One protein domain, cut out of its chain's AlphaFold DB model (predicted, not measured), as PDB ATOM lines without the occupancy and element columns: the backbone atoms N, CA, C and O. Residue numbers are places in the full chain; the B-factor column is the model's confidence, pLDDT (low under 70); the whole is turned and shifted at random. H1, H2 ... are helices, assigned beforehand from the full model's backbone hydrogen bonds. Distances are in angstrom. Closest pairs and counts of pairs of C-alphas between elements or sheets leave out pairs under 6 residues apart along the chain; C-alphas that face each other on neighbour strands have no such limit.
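What this domain is: This is residues 24 to 107 of the 107 residues of an uncharacterized protein of Streptomyces sp. SID2955 (UniProt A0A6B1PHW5). Two helices, H4 and H5, fold back on each other as a helical hairpin, and H4 crosses H1 and H2, which run opposite ways with a gap between them. The short H3 touches residues 28 to 32 of H1 and residues 93 to 97 of H5, two helices that stay apart from each other. The printed part has 84 residues with five named helices, H1 to H5 in order along the chain, and no named strand, so the class is all helix. The whole is compact, with a radius of gyration of the C-alphas of 11.5 A, and rounded, spanning 34 by 26 by 23 A.

How they stand to each other: Begin with H1, residues 24 to 42, and go on to H2, residues 46 to 58; they touch only at the corner, and only just, with 3 pairs of C-alphas within 8 A, the closest being Gln 38 and Leu 48 at 7.0 A. They run opposite ways at a shallow tilt of 16 degrees. Next comes H3, residues 62 to 66, which touches residues 28 to 32 of H1; the closest C-alphas are those of Phe 28 and Ala 66, 6.1 A apart. H2 and H3 touch only at the corner, and only just, with 3 pairs of C-alphas within 8 A; the closest are those of Ala 56 and Phe 62, 6.4 A apart. Then look at H4, residues 74 to 84: it touches residues 32 to 39 of H1, closest at the C-alphas of Ala 36 and Val 77, 5.9 A apart, at a steep tilt of 58 degrees, the same way. H4 only just touches residues 49 to 52 of H2, with 3 pairs of C-alphas within 8 A; the closest are those of Gln 49 and Leu 84, 5.8 A apart, and the lines are only just about perpendicular, at 71 degrees. H5, residues 88 to 105, forms a hairpin with H4, opposite ways at a shallow tilt of 18 degrees; the C-alphas of Gly 82 and Ala 91 are closest, 4.0 A apart. Residues 93 to 97 of H5 touch H3, closest at the C-alphas of Phe 63 and Ala 97, 5.8 A apart. H1 and H5 are apart. In each of H1, H2, H3, H4 and H5, every O i to N i+4 pair is within hydrogen-bond range.

Where its parts are: Find C-alpha 24 at (-52.304, -13.547, -16.355); from there H1 runs 26.8 A to C-alpha 42. H2 is 18.4 A long, H3 5.8 A. Find C-alpha 74 at (-47.573, -20.537, -3.407), where H4 begins its 15.4 A. H5 runs 25.8 A and ends at C-alpha 105, (-51.668, -15.727, 3.962).

The domain as a whole: The C-alphas of Glu 46 and Gly 107, the two farthest apart, are 35.0 A apart. The printed part has no cut. No link is long; the one from H3 to H4, 7 residues, is short. The mean pLDDT of the printed part is 92.0, and residue 107, the chain's last, is under 70.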
ATOM      1  N   GLN A  24     -53.644 -13.351 -16.915       87.19
ATOM      2  CA  GLN A  24     -52.304 -13.547 -16.355       87.19
ATOM      3  C   GLN A  24     -52.322 -14.248 -14.985       87.19
ATOM      4  O   GLN A  24     -51.512 -15.135 -14.735       87.19
ATOM      5  N   GLU A  25     -53.268 -13.896 -14.118       89.75
ATOM      6  CA  GLU A  25     -53.434 -14.527 -12.805       89.75
ATOM      7  C   GLU A  25     -53.664 -16.041 -12.907       89.75
ATOM      8  O   GLU A  25     -53.037 -16.808 -12.185       89.75
ATOM      9  N   MET A  26     -54.487 -16.487 -13.861       91.94
ATOM     10  CA  MET A  26     -54.739 -17.910 -14.101       91.94
ATOM     11  C   MET A  26     -53.490 -18.635 -14.603       91.94
ATOM     12  O   MET A  26     -53.268 -19.785 -14.235       91.94
ATOM     13  N   VAL A  27     -52.667 -17.973 -15.425       91.19
ATOM     14  CA  VAL A  27     -51.387 -18.536 -15.883       91.19
ATOM     15  C   VAL A  27     -50.461 -18.775 -14.697       91.19
ATOM     16  O   VAL A  27     -49.910 -19.867 -14.563       91.19
ATOM     17  N   PHE A  28     -50.315 -17.789 -13.807       92.50
ATOM     18  CA  PHE A  28     -49.479 -17.960 -12.623       92.50
ATOM     19  C   PHE A  28     -50.057 -18.982 -11.644       92.50
ATOM     20  O   PHE A  28     -49.295 -19.791 -11.125       92.50
ATOM     21  N   TRP A  29     -51.377 -18.998 -11.437       94.00
ATOM     22  CA  TRP A  29     -52.038 -19.997 -10.596       94.00
ATOM     23  C   TRP A  29     -51.747 -21.415 -11.095       94.00
ATOM     24  O   TRP A  29     -51.238 -22.233 -10.335       94.00
ATOM     25  N   LEU A  30     -51.952 -21.678 -12.392       94.06
ATOM     26  CA  LEU A  30     -51.662 -22.983 -12.996       94.06
ATOM     27  C   LEU A  30     -50.169 -23.330 -12.948       94.06
ATOM     28  O   LEU A  30     -49.809 -24.491 -12.766       94.06
ATOM     29  N   THR A  31     -49.291 -22.338 -13.103       93.50
ATOM     30  CA  THR A  31     -47.842 -22.548 -12.996       93.50
ATOM     31  C   THR A  31     -47.463 -23.002 -11.586       93.50
ATOM     32  O   THR A  31     -46.726 -23.973 -11.439       93.50
ATOM     33  N   ILE A  32     -47.983 -22.335 -10.549       95.44
ATOM     34  CA  ILE A  32     -47.760 -22.723  -9.150       95.44
ATOM     35  C   ILE A  32     -48.314 -24.126  -8.881       95.44
ATOM     36  O   ILE A  32     -47.591 -24.944  -8.318       95.44
ATOM     37  N   ASP A  33     -49.538 -24.418  -9.322       95.44
ATOM     38  CA  ASP A  33     -50.176 -25.731  -9.150       95.44
ATOM     39  C   ASP A  33     -49.356 -26.853  -9.810       95.44
ATOM     40  O   ASP A  33     -49.051 -27.873  -9.194       95.44
ATOM     41  N   THR A  34     -48.878 -26.612 -11.034       92.81
ATOM     42  CA  THR A  34     -48.034 -27.566 -11.766       92.81
ATOM     43  C   THR A  34     -46.725 -27.827 -11.025       92.81
ATOM     44  O   THR A  34     -46.353 -28.981 -10.830       92.81
ATOM     45  N   VAL A  35     -46.024 -26.783 -10.571       93.56
ATOM     46  CA  VAL A  35     -44.768 -26.960  -9.823       93.56
ATOM     47  C   VAL A  35     -45.014 -27.647  -8.477       93.56
ATOM     48  O   VAL A  35     -44.204 -28.478  -8.073       93.56
ATOM     49  N   ALA A  36     -46.126 -27.359  -7.796       94.81
ATOM     50  CA  ALA A  36     -46.504 -28.048  -6.564       94.81
ATOM     51  C   ALA A  36     -46.717 -29.553  -6.797       94.81
ATOM     52  O   ALA A  36     -46.196 -30.370  -6.036       94.81
ATOM     53  N   ALA A  37     -47.412 -29.921  -7.876       92.94
ATOM     54  CA  ALA A  37     -47.603 -31.316  -8.257       92.94
ATOM     55  C   ALA A  37     -46.268 -32.014  -8.571       92.94
ATOM     56  O   ALA A  37     -46.031 -33.124  -8.093       92.94
ATOM     57  N   GLN A  38     -45.367 -31.351  -9.305       91.69
ATOM     58  CA  GLN A  38     -44.039 -31.898  -9.619       91.69
ATOM     59  C   GLN A  38     -43.174 -32.078  -8.365       91.69
ATOM     60  O   GLN A  38     -42.562 -33.125  -8.179       91.69
ATOM     61  N   LEU A  39     -43.186 -31.104  -7.451       92.00
ATOM     62  CA  LEU A  39     -42.501 -31.199  -6.159       92.00
ATOM     63  C   LEU A  39     -42.959 -32.413  -5.346       92.00
ATOM     64  O   LEU A  39     -42.142 -33.066  -4.697       92.00
ATOM     65  N   GLN A  40     -44.259 -32.707  -5.376       90.50
ATOM     66  CA  GLN A  40     -44.827 -33.850  -4.671       90.50
ATOM     67  C   GLN A  40     -44.499 -35.186  -5.353       90.50
ATOM     68  O   GLN A  40     -44.361 -36.195  -4.661       90.50
ATOM     69  N   ALA A  41     -44.376 -35.200  -6.683       88.75
ATOM     70  CA  ALA A  41     -44.119 -36.407  -7.466       88.75
ATOM     71  C   ALA A  41     -42.631 -36.798  -7.521       88.75
ATOM     72  O   ALA A  41     -42.306 -37.972  -7.354       88.75
ATOM     73  N   GLU A  42     -41.735 -35.835  -7.742       78.50
ATOM     74  CA  GLU A  42     -40.331 -36.099  -8.094       78.50
ATOM     75  C   GLU A  42     -39.321 -35.695  -7.005       78.50
ATOM     76  O   GLU A  42     -38.159 -36.101  -7.045       78.50
ATOM     77  N   GLY A  43     -39.730 -34.918  -5.995       73.12
ATOM     78  CA  GLY A  43     -38.800 -34.372  -5.003       73.12
ATOM     79  C   GLY A  43     -37.810 -33.381  -5.631       73.12
ATOM     80  O   GLY A  43     -38.192 -32.582  -6.473       73.12
ATOM     81  N   ASN A  44     -36.539 -33.378  -5.210       77.38
ATOM     82  CA  ASN A  44     -35.507 -32.484  -5.769       77.38
ATOM     83  C   ASN A  44     -34.788 -33.142  -6.975       77.38
ATOM     84  O   ASN A  44     -33.580 -33.371  -6.901       77.38
ATOM     85  N   SER A  45     -35.526 -33.500  -8.033       86.62
ATOM     86  CA  SER A  45     -34.988 -34.092  -9.273       86.62
ATOM     87  C   SER A  45     -34.221 -33.072 -10.135       86.62
ATOM     88  O   SER A  45     -34.377 -31.857  -9.971       86.62
ATOM     89  N   GLU A  46     -33.390 -33.556 -11.068       87.62
ATOM     90  CA  GLU A  46     -32.724 -32.696 -12.065       87.62
ATOM     91  C   GLU A  46     -33.754 -32.059 -13.011       87.62
ATOM     92  O   GLU A  46     -33.636 -30.885 -13.368       87.62
ATOM     93  N   GLU A  47     -34.811 -32.797 -13.351       87.31
ATOM     94  CA  GLU A  47     -35.941 -32.331 -14.153       87.31
ATOM     95  C   GLU A  47     -36.667 -31.160 -13.484       87.31
ATOM     96  O   GLU A  47     -36.928 -30.135 -14.125       87.31
ATOM     97  N   LEU A  48     -36.934 -31.257 -12.178       88.62
ATOM     98  CA  LEU A  48     -37.547 -30.167 -11.433       88.62
ATOM     99  C   LEU A  48     -36.622 -28.949 -11.357       88.62
ATOM    100  O   LEU A  48     -37.091 -27.812 -11.472       88.62
ATOM    101  N   GLN A  49     -35.315 -29.155 -11.185       91.94
ATOM    102  CA  GLN A  49     -34.359 -28.051 -11.216       91.94
ATOM    103  C   GLN A  49     -34.406 -27.327 -12.572       91.94
ATOM    104  O   GLN A  49     -34.540 -26.102 -12.606       91.94
ATOM    105  N   ALA A  50     -34.394 -28.076 -13.677       91.88
ATOM    106  CA  ALA A  50     -34.492 -27.523 -15.026       91.88
ATOM    107  C   ALA A  50     -35.810 -26.758 -15.254       91.88
ATOM    108  O   ALA A  50     -35.802 -25.674 -15.846       91.88
ATOM    109  N   LEU A  51     -36.936 -27.267 -14.740       90.62
ATOM    110  CA  LEU A  51     -38.224 -26.569 -14.774       90.62
ATOM    111  C   LEU A  51     -38.154 -25.223 -14.036       90.62
ATOM    112  O   LEU A  51     -38.568 -24.195 -14.575       90.62
ATOM    113  N   VAL A  52     -37.607 -25.211 -12.817       91.19
ATOM    114  CA  VAL A  52     -37.468 -23.998 -11.995       91.19
ATOM    115  C   VAL A  52     -36.573 -22.955 -12.672       91.19
ATOM    116  O   VAL A  52     -36.918 -21.769 -12.678       91.19
ATOM    117  N   GLU A  53     -35.455 -23.378 -13.262       93.50
ATOM    118  CA  GLU A  53     -34.560 -22.505 -14.031       93.50
ATOM    119  C   GLU A  53     -35.267 -21.909 -15.255       93.50
ATOM    120  O   GLU A  53     -35.229 -20.694 -15.470       93.50
ATOM    121  N   GLY A  54     -35.979 -22.741 -16.021       92.31
ATOM    122  CA  GLY A  54     -36.729 -22.308 -17.198       92.31
ATOM    123  C   GLY A  54     -37.807 -21.271 -16.869       92.31
ATOM    124  O   GLY A  54     -37.923 -20.262 -17.568       92.31
ATOM    125  N   LEU A  55     -38.557 -21.478 -15.784       90.94
ATOM    126  CA  LEU A  55     -39.588 -20.541 -15.326       90.94
ATOM    127  C   LEU A  55     -39.001 -19.186 -14.912       90.94
ATOM    128  O   LEU A  55     -39.536 -18.138 -15.278       90.94
ATOM    129  N   ALA A  56     -37.885 -19.193 -14.178       90.12
ATOM    130  CA  ALA A  56     -37.230 -17.963 -13.746       90.12
ATOM    131  C   ALA A  56     -36.596 -17.187 -14.916       90.12
ATOM    132  O   ALA A  56     -36.616 -15.954 -14.918       90.12
ATOM    133  N   ALA A  57     -36.063 -17.894 -15.917       89.81
ATOM    134  CA  ALA A  57     -35.435 -17.290 -17.089       89.81
ATOM    135  C   ALA A  57     -36.446 -16.640 -18.045       89.81
ATOM    136  O   ALA A  57     -36.175 -15.574 -18.600       89.81
ATOM    137  N   GLN A  58     -37.615 -17.254 -18.235       84.06
ATOM    138  CA  GLN A  58     -38.613 -16.776 -19.198       84.06
ATOM    139  C   GLN A  58     -39.302 -15.476 -18.773       84.06
ATOM    140  O   GLN A  58     -39.805 -14.743 -19.623       84.06
ATOM    141  N   HIS A  59     -39.338 -15.165 -17.475       79.38
ATOM    142  CA  HIS A  59     -40.106 -14.031 -16.983       79.38
ATOM    143  C   HIS A  59     -39.369 -13.318 -15.841       79.38
ATOM    144  O   HIS A  59     -39.502 -13.669 -14.672       79.38
ATOM    145  N   SER A  60     -38.636 -12.244 -16.154       74.06
ATOM    146  CA  SER A  60     -37.853 -11.469 -15.168       74.06
ATOM    147  C   SER A  60     -38.693 -10.894 -14.013       74.06
ATOM    148  O   SER A  60     -38.176 -10.633 -12.928       74.06
ATOM    149  N   GLY A  61     -40.007 -10.739 -14.218       85.44
ATOM    150  CA  GLY A  61     -40.982 -10.357 -13.193       85.44
ATOM    151  C   GLY A  61     -41.686 -11.518 -12.480       85.44
ATOM    152  O   GLY A  61     -42.615 -11.252 -11.720       85.44
ATOM    153  N   PHE A  62     -41.302 -12.780 -12.723       90.81
ATOM    154  CA  PHE A  62     -42.006 -13.973 -12.229       90.81
ATOM    155  C   PHE A  62     -42.247 -13.900 -10.724       90.81
ATOM    156  O   PHE A  62     -43.389 -13.858 -10.284       90.81
ATOM    157  N   PHE A  63     -41.178 -13.777  -9.931       95.12
ATOM    158  CA  PHE A  63     -41.280 -13.757  -8.472       95.12
ATOM    159  C   PHE A  63     -42.037 -12.553  -7.939       95.12
ATOM    160  O   PHE A  63     -42.617 -12.650  -6.869       95.12
ATOM    161  N   ALA A  64     -42.037 -11.427  -8.661       93.38
ATOM    162  CA  ALA A  64     -42.804 -10.251  -8.283       93.38
ATOM    163  C   ALA A  64     -44.305 -10.465  -8.520       93.38
ATOM    164  O   ALA A  64     -45.102  -9.974  -7.729       93.38
ATOM    165  N   ALA A  65     -44.703 -11.192  -9.560       92.81
ATOM    166  CA  ALA A  65     -46.104 -11.512  -9.813       92.81
ATOM    167  C   ALA A  65     -46.589 -12.694  -8.954       92.81
ATOM    168  O   ALA A  65     -47.607 -12.582  -8.277       92.81
ATOM    169  N   ALA A  66     -45.818 -13.782  -8.918       93.94
ATOM    170  CA  ALA A  66     -46.216 -15.068  -8.353       93.94
ATOM    171  C   ALA A  66     -46.600 -15.005  -6.868       93.94
ATOM    172  O   ALA A  66     -47.584 -15.621  -6.482       93.94
ATOM    173  N   TRP A  67     -45.891 -14.234  -6.032       96.38
ATOM    174  CA  TRP A  67     -46.191 -14.190  -4.589       96.38
ATOM    175  C   TRP A  67     -47.567 -13.615  -4.241       96.38
ATOM    176  O   TRP A  67     -48.028 -13.821  -3.126       96.38
ATOM    177  N   ARG A  68     -48.193 -12.880  -5.170       95.31
ATOM    178  CA  ARG A  68     -49.513 -12.259  -4.982       95.31
ATOM    179  C   ARG A  68     -50.666 -13.182  -5.367       95.31
ATOM    180  O   ARG A  68     -51.814 -12.804  -5.180       95.31
ATOM    181  N   VAL A  69     -50.363 -14.333  -5.962       94.25
ATOM    182  CA  VAL A  69     -51.363 -15.283  -6.444       94.25
ATOM    183  C   VAL A  69     -52.020 -15.968  -5.255       94.25
ATOM    184  O   VAL A  69     -51.338 -16.513  -4.386       94.25
ATOM    185  N   GLU A  70     -53.347 -15.996  -5.252       93.56
ATOM    186  CA  GLU A  70     -54.143 -16.703  -4.251       93.56
ATOM    187  C   GLU A  70     -54.136 -18.216  -4.531       93.56
ATOM    188  O   GLU A  70     -55.065 -18.779  -5.107       93.56
ATOM    189  N   HIS A  71     -53.042 -18.883  -4.159       95.19
ATOM    190  CA  HIS A  71     -52.882 -20.333  -4.276       95.19
ATOM    191  C   HIS A  71     -52.348 -20.923  -2.957       95.19
ATOM    192  O   HIS A  71     -51.355 -20.408  -2.437       95.19
ATOM    193  N   PRO A  72     -52.910 -22.028  -2.422       95.31
ATOM    194  CA  PRO A  72     -52.483 -22.597  -1.137       95.31
ATOM    195  C   PRO A  72     -50.981 -22.913  -1.063       95.31
ATOM    196  O   PRO A  72     -50.308 -22.528  -0.114       95.31
ATOM    197  N   ALA A  73     -50.429 -23.534  -2.109       96.88
ATOM    198  CA  ALA A  73     -49.019 -23.932  -2.178       96.88
ATOM    199  C   ALA A  73     -48.021 -22.823  -2.584       96.88
ATOM    200  O   ALA A  73     -46.833 -23.109  -2.723       96.88
ATOM    201  N   VAL A  74     -48.449 -21.570  -2.807       97.69
ATOM    202  CA  VAL A  74     -47.573 -20.537  -3.407       97.69
ATOM    203  C   VAL A  74     -46.302 -20.285  -2.589       97.69
ATOM    204  O   VAL A  74     -45.211 -20.176  -3.148       97.69
ATOM    205  N   ALA A  75     -46.416 -20.246  -1.261       97.69
ATOM    206  CA  ALA A  75     -45.282 -20.031  -0.373       97.69
ATOM    207  C   ALA A  75     -44.266 -21.182  -0.427       97.69
ATOM    208  O   ALA A  75     -43.060 -20.931  -0.437       97.69
ATOM    209  N   ASP A  76     -44.744 -22.423  -0.463       96.69
ATOM    210  CA  ASP A  76     -43.893 -23.614  -0.460       96.69
ATOM    211  C   ASP A  76     -43.223 -23.827  -1.818       96.69
ATOM    212  O   ASP A  76     -42.031 -24.133  -1.873       96.69
ATOM    213  N   VAL A  77     -43.939 -23.560  -2.914       96.88
ATOM    214  CA  VAL A  77     -43.370 -23.570  -4.267       96.88
ATOM    215  C   VAL A  77     -42.252 -22.537  -4.393       96.88
ATOM    216  O   VAL A  77     -41.151 -22.873  -4.826       96.88
ATOM    217  N   LEU A  78     -42.484 -21.289  -3.974       97.44
ATOM    218  CA  LEU A  78     -41.471 -20.233  -4.059       97.44
ATOM    219  C   LEU A  78     -40.241 -20.528  -3.185       97.44
ATOM    220  O   LEU A  78     -39.116 -20.204  -3.572       97.44
ATOM    221  N   ASP A  79     -40.434 -21.158  -2.024       97.06
ATOM    222  CA  ASP A  79     -39.325 -21.561  -1.157       97.06
ATOM    223  C   ASP A  79     -38.508 -22.701  -1.783       97.06
ATOM    224  O   ASP A  79     -37.276 -22.629  -1.852       97.06
ATOM    225  N   ALA A  80     -39.188 -23.705  -2.343       95.56
ATOM    226  CA  ALA A  80     -38.555 -24.795  -3.075       95.56
ATOM    227  C   ALA A  80     -37.761 -24.291  -4.289       95.56
ATOM    228  O   ALA A  80     -36.606 -24.682  -4.466       95.56
ATOM    229  N   MET A  81     -38.316 -23.356  -5.066       95.12
ATOM    230  CA  MET A  81     -37.590 -22.695  -6.155       95.12
ATOM    231  C   MET A  81     -36.319 -22.009  -5.642       95.12
ATOM    232  O   MET A  81     -35.252 -22.129  -6.241       95.12
ATOM    233  N   GLY A  82     -36.402 -21.329  -4.496       96.00
ATOM    234  CA  GLY A  82     -35.246 -20.718  -3.847       96.00
ATOM    235  C   GLY A  82     -34.186 -21.724  -3.398       96.00
ATOM    236  O   GLY A  82     -32.996 -21.407  -3.415       96.00
ATOM    237  N   ARG A  83     -34.587 -22.930  -2.990       95.12
ATOM    238  CA  ARG A  83     -33.673 -24.017  -2.621       95.12
ATOM    239  C   ARG A  83     -32.994 -24.651  -3.837       95.12
ATOM    240  O   ARG A  83     -31.815 -24.972  -3.735       95.12
ATOM    241  N   LEU A  84     -33.727 -24.825  -4.934       94.00
ATOM    242  CA  LEU A  84     -33.293 -25.571  -6.119       94.00
ATOM    243  C   LEU A  84     -32.483 -24.732  -7.115       94.00
ATOM    244  O   LEU A  84     -31.597 -25.263  -7.772       94.00
ATOM    245  N   HIS A  85     -32.764 -23.434  -7.242       95.00
ATOM    246  CA  HIS A  85     -32.174 -22.630  -8.312       95.00
ATOM    247  C   HIS A  85     -30.646 -22.430  -8.129       95.00
ATOM    248  O   HIS A  85     -30.223 -21.941  -7.074       95.00
ATOM    249  N   PRO A  86     -29.805 -22.705  -9.150       93.44
ATOM    250  CA  PRO A  86     -28.344 -22.612  -9.035       93.44
ATOM    251  C   PRO A  86     -27.824 -21.167  -8.955       93.44
ATOM    252  O   PRO A  86     -26.850 -20.884  -8.251       93.44
ATOM    253  N   ASP A  87     -28.477 -20.215  -9.636       95.31
ATOM    254  CA  ASP A  87     -28.161 -18.787  -9.482       95.31
ATOM    255  C   ASP A  87     -28.617 -18.264  -8.110       95.31
ATOM    256  O   ASP A  87     -29.810 -18.144  -7.816       95.31
ATOM    257  N   LYS A  88     -27.645 -17.862  -7.285       96.12
ATOM    258  CA  LYS A  88     -27.856 -17.325  -5.935       96.12
ATOM    259  C   LYS A  88     -28.712 -16.055  -5.896       96.12
ATOM    260  O   LYS A  88     -29.388 -15.824  -4.893       96.12
ATOM    261  N   LYS A  89     -28.674 -15.209  -6.931       95.50
ATOM    262  CA  LYS A  89     -29.499 -13.993  -7.009       95.50
ATOM    263  C   LYS A  89     -30.960 -14.365  -7.209       95.50
ATOM    264  O   LYS A  89     -31.805 -13.911  -6.442       95.50
ATOM    265  N   VAL A  90     -31.231 -15.239  -8.173       95.75
ATOM    266  CA  VAL A  90     -32.584 -15.734  -8.456       95.75
ATOM    267  C   VAL A  90     -33.142 -16.479  -7.246       95.75
ATOM    268  O   VAL A  90     -34.228 -16.165  -6.762       95.75
ATOM    269  N   ALA A  91     -32.339 -17.369  -6.664       96.69
ATOM    270  CA  ALA A  91     -32.676 -18.094  -5.448       96.69
ATOM    271  C   ALA A  91     -33.028 -17.159  -4.273       96.69
ATOM    272  O   ALA A  91     -33.879 -17.469  -3.439       96.69
ATOM    273  N   LYS A  92     -32.364 -16.001  -4.161       97.88
ATOM    274  CA  LYS A  92     -32.667 -15.000  -3.129       97.88
ATOM    275  C   LYS A  92     -33.998 -14.296  -3.389       97.88
ATOM    276  O   LYS A  92     -34.745 -14.077  -2.438       97.88
ATOM    277  N   GLU A  93     -34.301 -13.946  -4.636       97.56
ATOM    278  CA  GLU A  93     -35.587 -13.331  -4.987       97.56
ATOM    279  C   GLU A  93     -36.759 -14.291  -4.752       97.56
ATOM    280  O   GLU A  93     -37.761 -13.885  -4.163       97.56
ATOM    281  N   ALA A  94     -36.592 -15.575  -5.079       97.44
ATOM    282  CA  ALA A  94     -37.573 -16.619  -4.787       97.44
ATOM    283  C   ALA A  94     -37.880 -16.730  -3.281       97.44
ATOM    284  O   ALA A  94     -39.036 -16.633  -2.874       97.44
ATOM    285  N   ARG A  95     -36.849 -16.802  -2.423       98.38
ATOM    286  CA  ARG A  95     -37.029 -16.841  -0.955       98.38
ATOM    287  C   ARG A  95     -37.723 -15.591  -0.407       98.38
ATOM    288  O   ARG A  95     -38.556 -15.686   0.491       98.38
ATOM    289  N   LYS A  96     -37.411 -14.404  -0.942       98.31
ATOM    290  CA  LYS A  96     -38.118 -13.165  -0.562       98.31
ATOM    291  C   LYS A  96     -39.590 -13.213  -0.960       98.31
ATOM    292  O   LYS A  96     -40.435 -12.743  -0.204       98.31
ATOM    293  N   ALA A  97     -39.889 -13.732  -2.146       98.00
ATOM    294  CA  ALA A  97     -41.251 -13.901  -2.626       98.00
ATOM    295  C   ALA A  97     -42.023 -14.901  -1.747       98.00
ATOM    296  O   ALA A  97     -43.128 -14.586  -1.316       98.00
ATOM    297  N   ALA A  98     -41.401 -16.026  -1.380       98.12
ATOM    298  CA  ALA A  98     -41.963 -16.998  -0.443       98.12
ATOM    299  C   ALA A  98     -42.299 -16.361   0.914       98.12
ATOM    300  O   ALA A  98     -43.394 -16.549   1.438       98.12
ATOM    301  N   PHE A  99     -41.382 -15.553   1.460       98.00
ATOM    302  CA  PHE A  99     -41.623 -14.821   2.703       98.00
ATOM    303  C   PHE A  99     -42.837 -13.888   2.594       98.00
ATOM    304  O   PHE A  99     -43.718 -13.933   3.448       98.00
ATOM    305  N   LYS A 100     -42.924 -13.086   1.522       98.00
ATOM    306  CA  LYS A 100     -44.064 -12.183   1.292       98.00
ATOM    307  C   LYS A 100     -45.390 -12.935   1.185       98.00
ATOM    308  O   LYS A 100     -46.370 -12.500   1.779       98.00
ATOM    309  N   ALA A 101     -45.402 -14.061   0.475       97.50
ATOM    310  CA  ALA A 101     -46.587 -14.896   0.337       97.50
ATOM    311  C   ALA A 101     -47.081 -15.424   1.695       97.50
ATOM    312  O   ALA A 101     -48.263 -15.305   2.005       97.50
ATOM    313  N   ARG A 102     -46.173 -15.915   2.555       96.31
ATOM    314  CA  ARG A 102     -46.523 -16.353   3.923       96.31
ATOM    315  C   ARG A 102     -47.111 -15.212   4.751       96.31
ATOM    316  O   ARG A 102     -48.089 -15.415   5.461       96.31
ATOM    317  N   SER A 103     -46.529 -14.015   4.655       94.88
ATOM    318  CA  SER A 103     -47.043 -12.835   5.361       94.88
ATOM    319  C   SER A 103     -48.437 -12.418   4.888       94.88
ATOM    320  O   SER A 103     -49.208 -11.928   5.700       94.88
ATOM    321  N   GLN A 104     -48.761 -12.609   3.607       93.00
ATOM    322  CA  GLN A 104     -50.090 -12.321   3.064       93.00
ATOM    323  C   GLN A 104     -51.133 -13.367   3.482       93.00
ATOM    324  O   GLN A 104     -52.277 -13.011   3.712       93.00
ATOM    325  N   GLN A 105     -50.753 -14.644   3.575       87.12
ATOM    326  CA  GLN A 105     -51.668 -15.727   3.962       87.12
ATOM    327  C   GLN A 105     -51.922 -15.805   5.476       87.12
ATOM    328  O   GLN A 105     -52.952 -16.324   5.897       87.12
ATOM    329  N   GLY A 106     -50.960 -15.363   6.291       76.94
ATOM    330  CA  GLY A 106     -51.043 -15.389   7.755       76.94
ATOM    331  C   GLY A 106     -51.480 -14.072   8.404       76.94
ATOM    332  O   GLY A 106     -51.480 -14.001   9.634       76.94
ATOM    333  N   GLY A 107     -51.775 -13.040   7.608       54.47
ATOM    334  CA  GLY A 107     -52.358 -11.769   8.055       54.47
ATOM    335  C   GLY A 107     -53.861 -11.757   7.845       54.47
ATOM    336  O   GLY A 107     -54.557 -11.231   8.741       54.47
TER     337      GLY A 107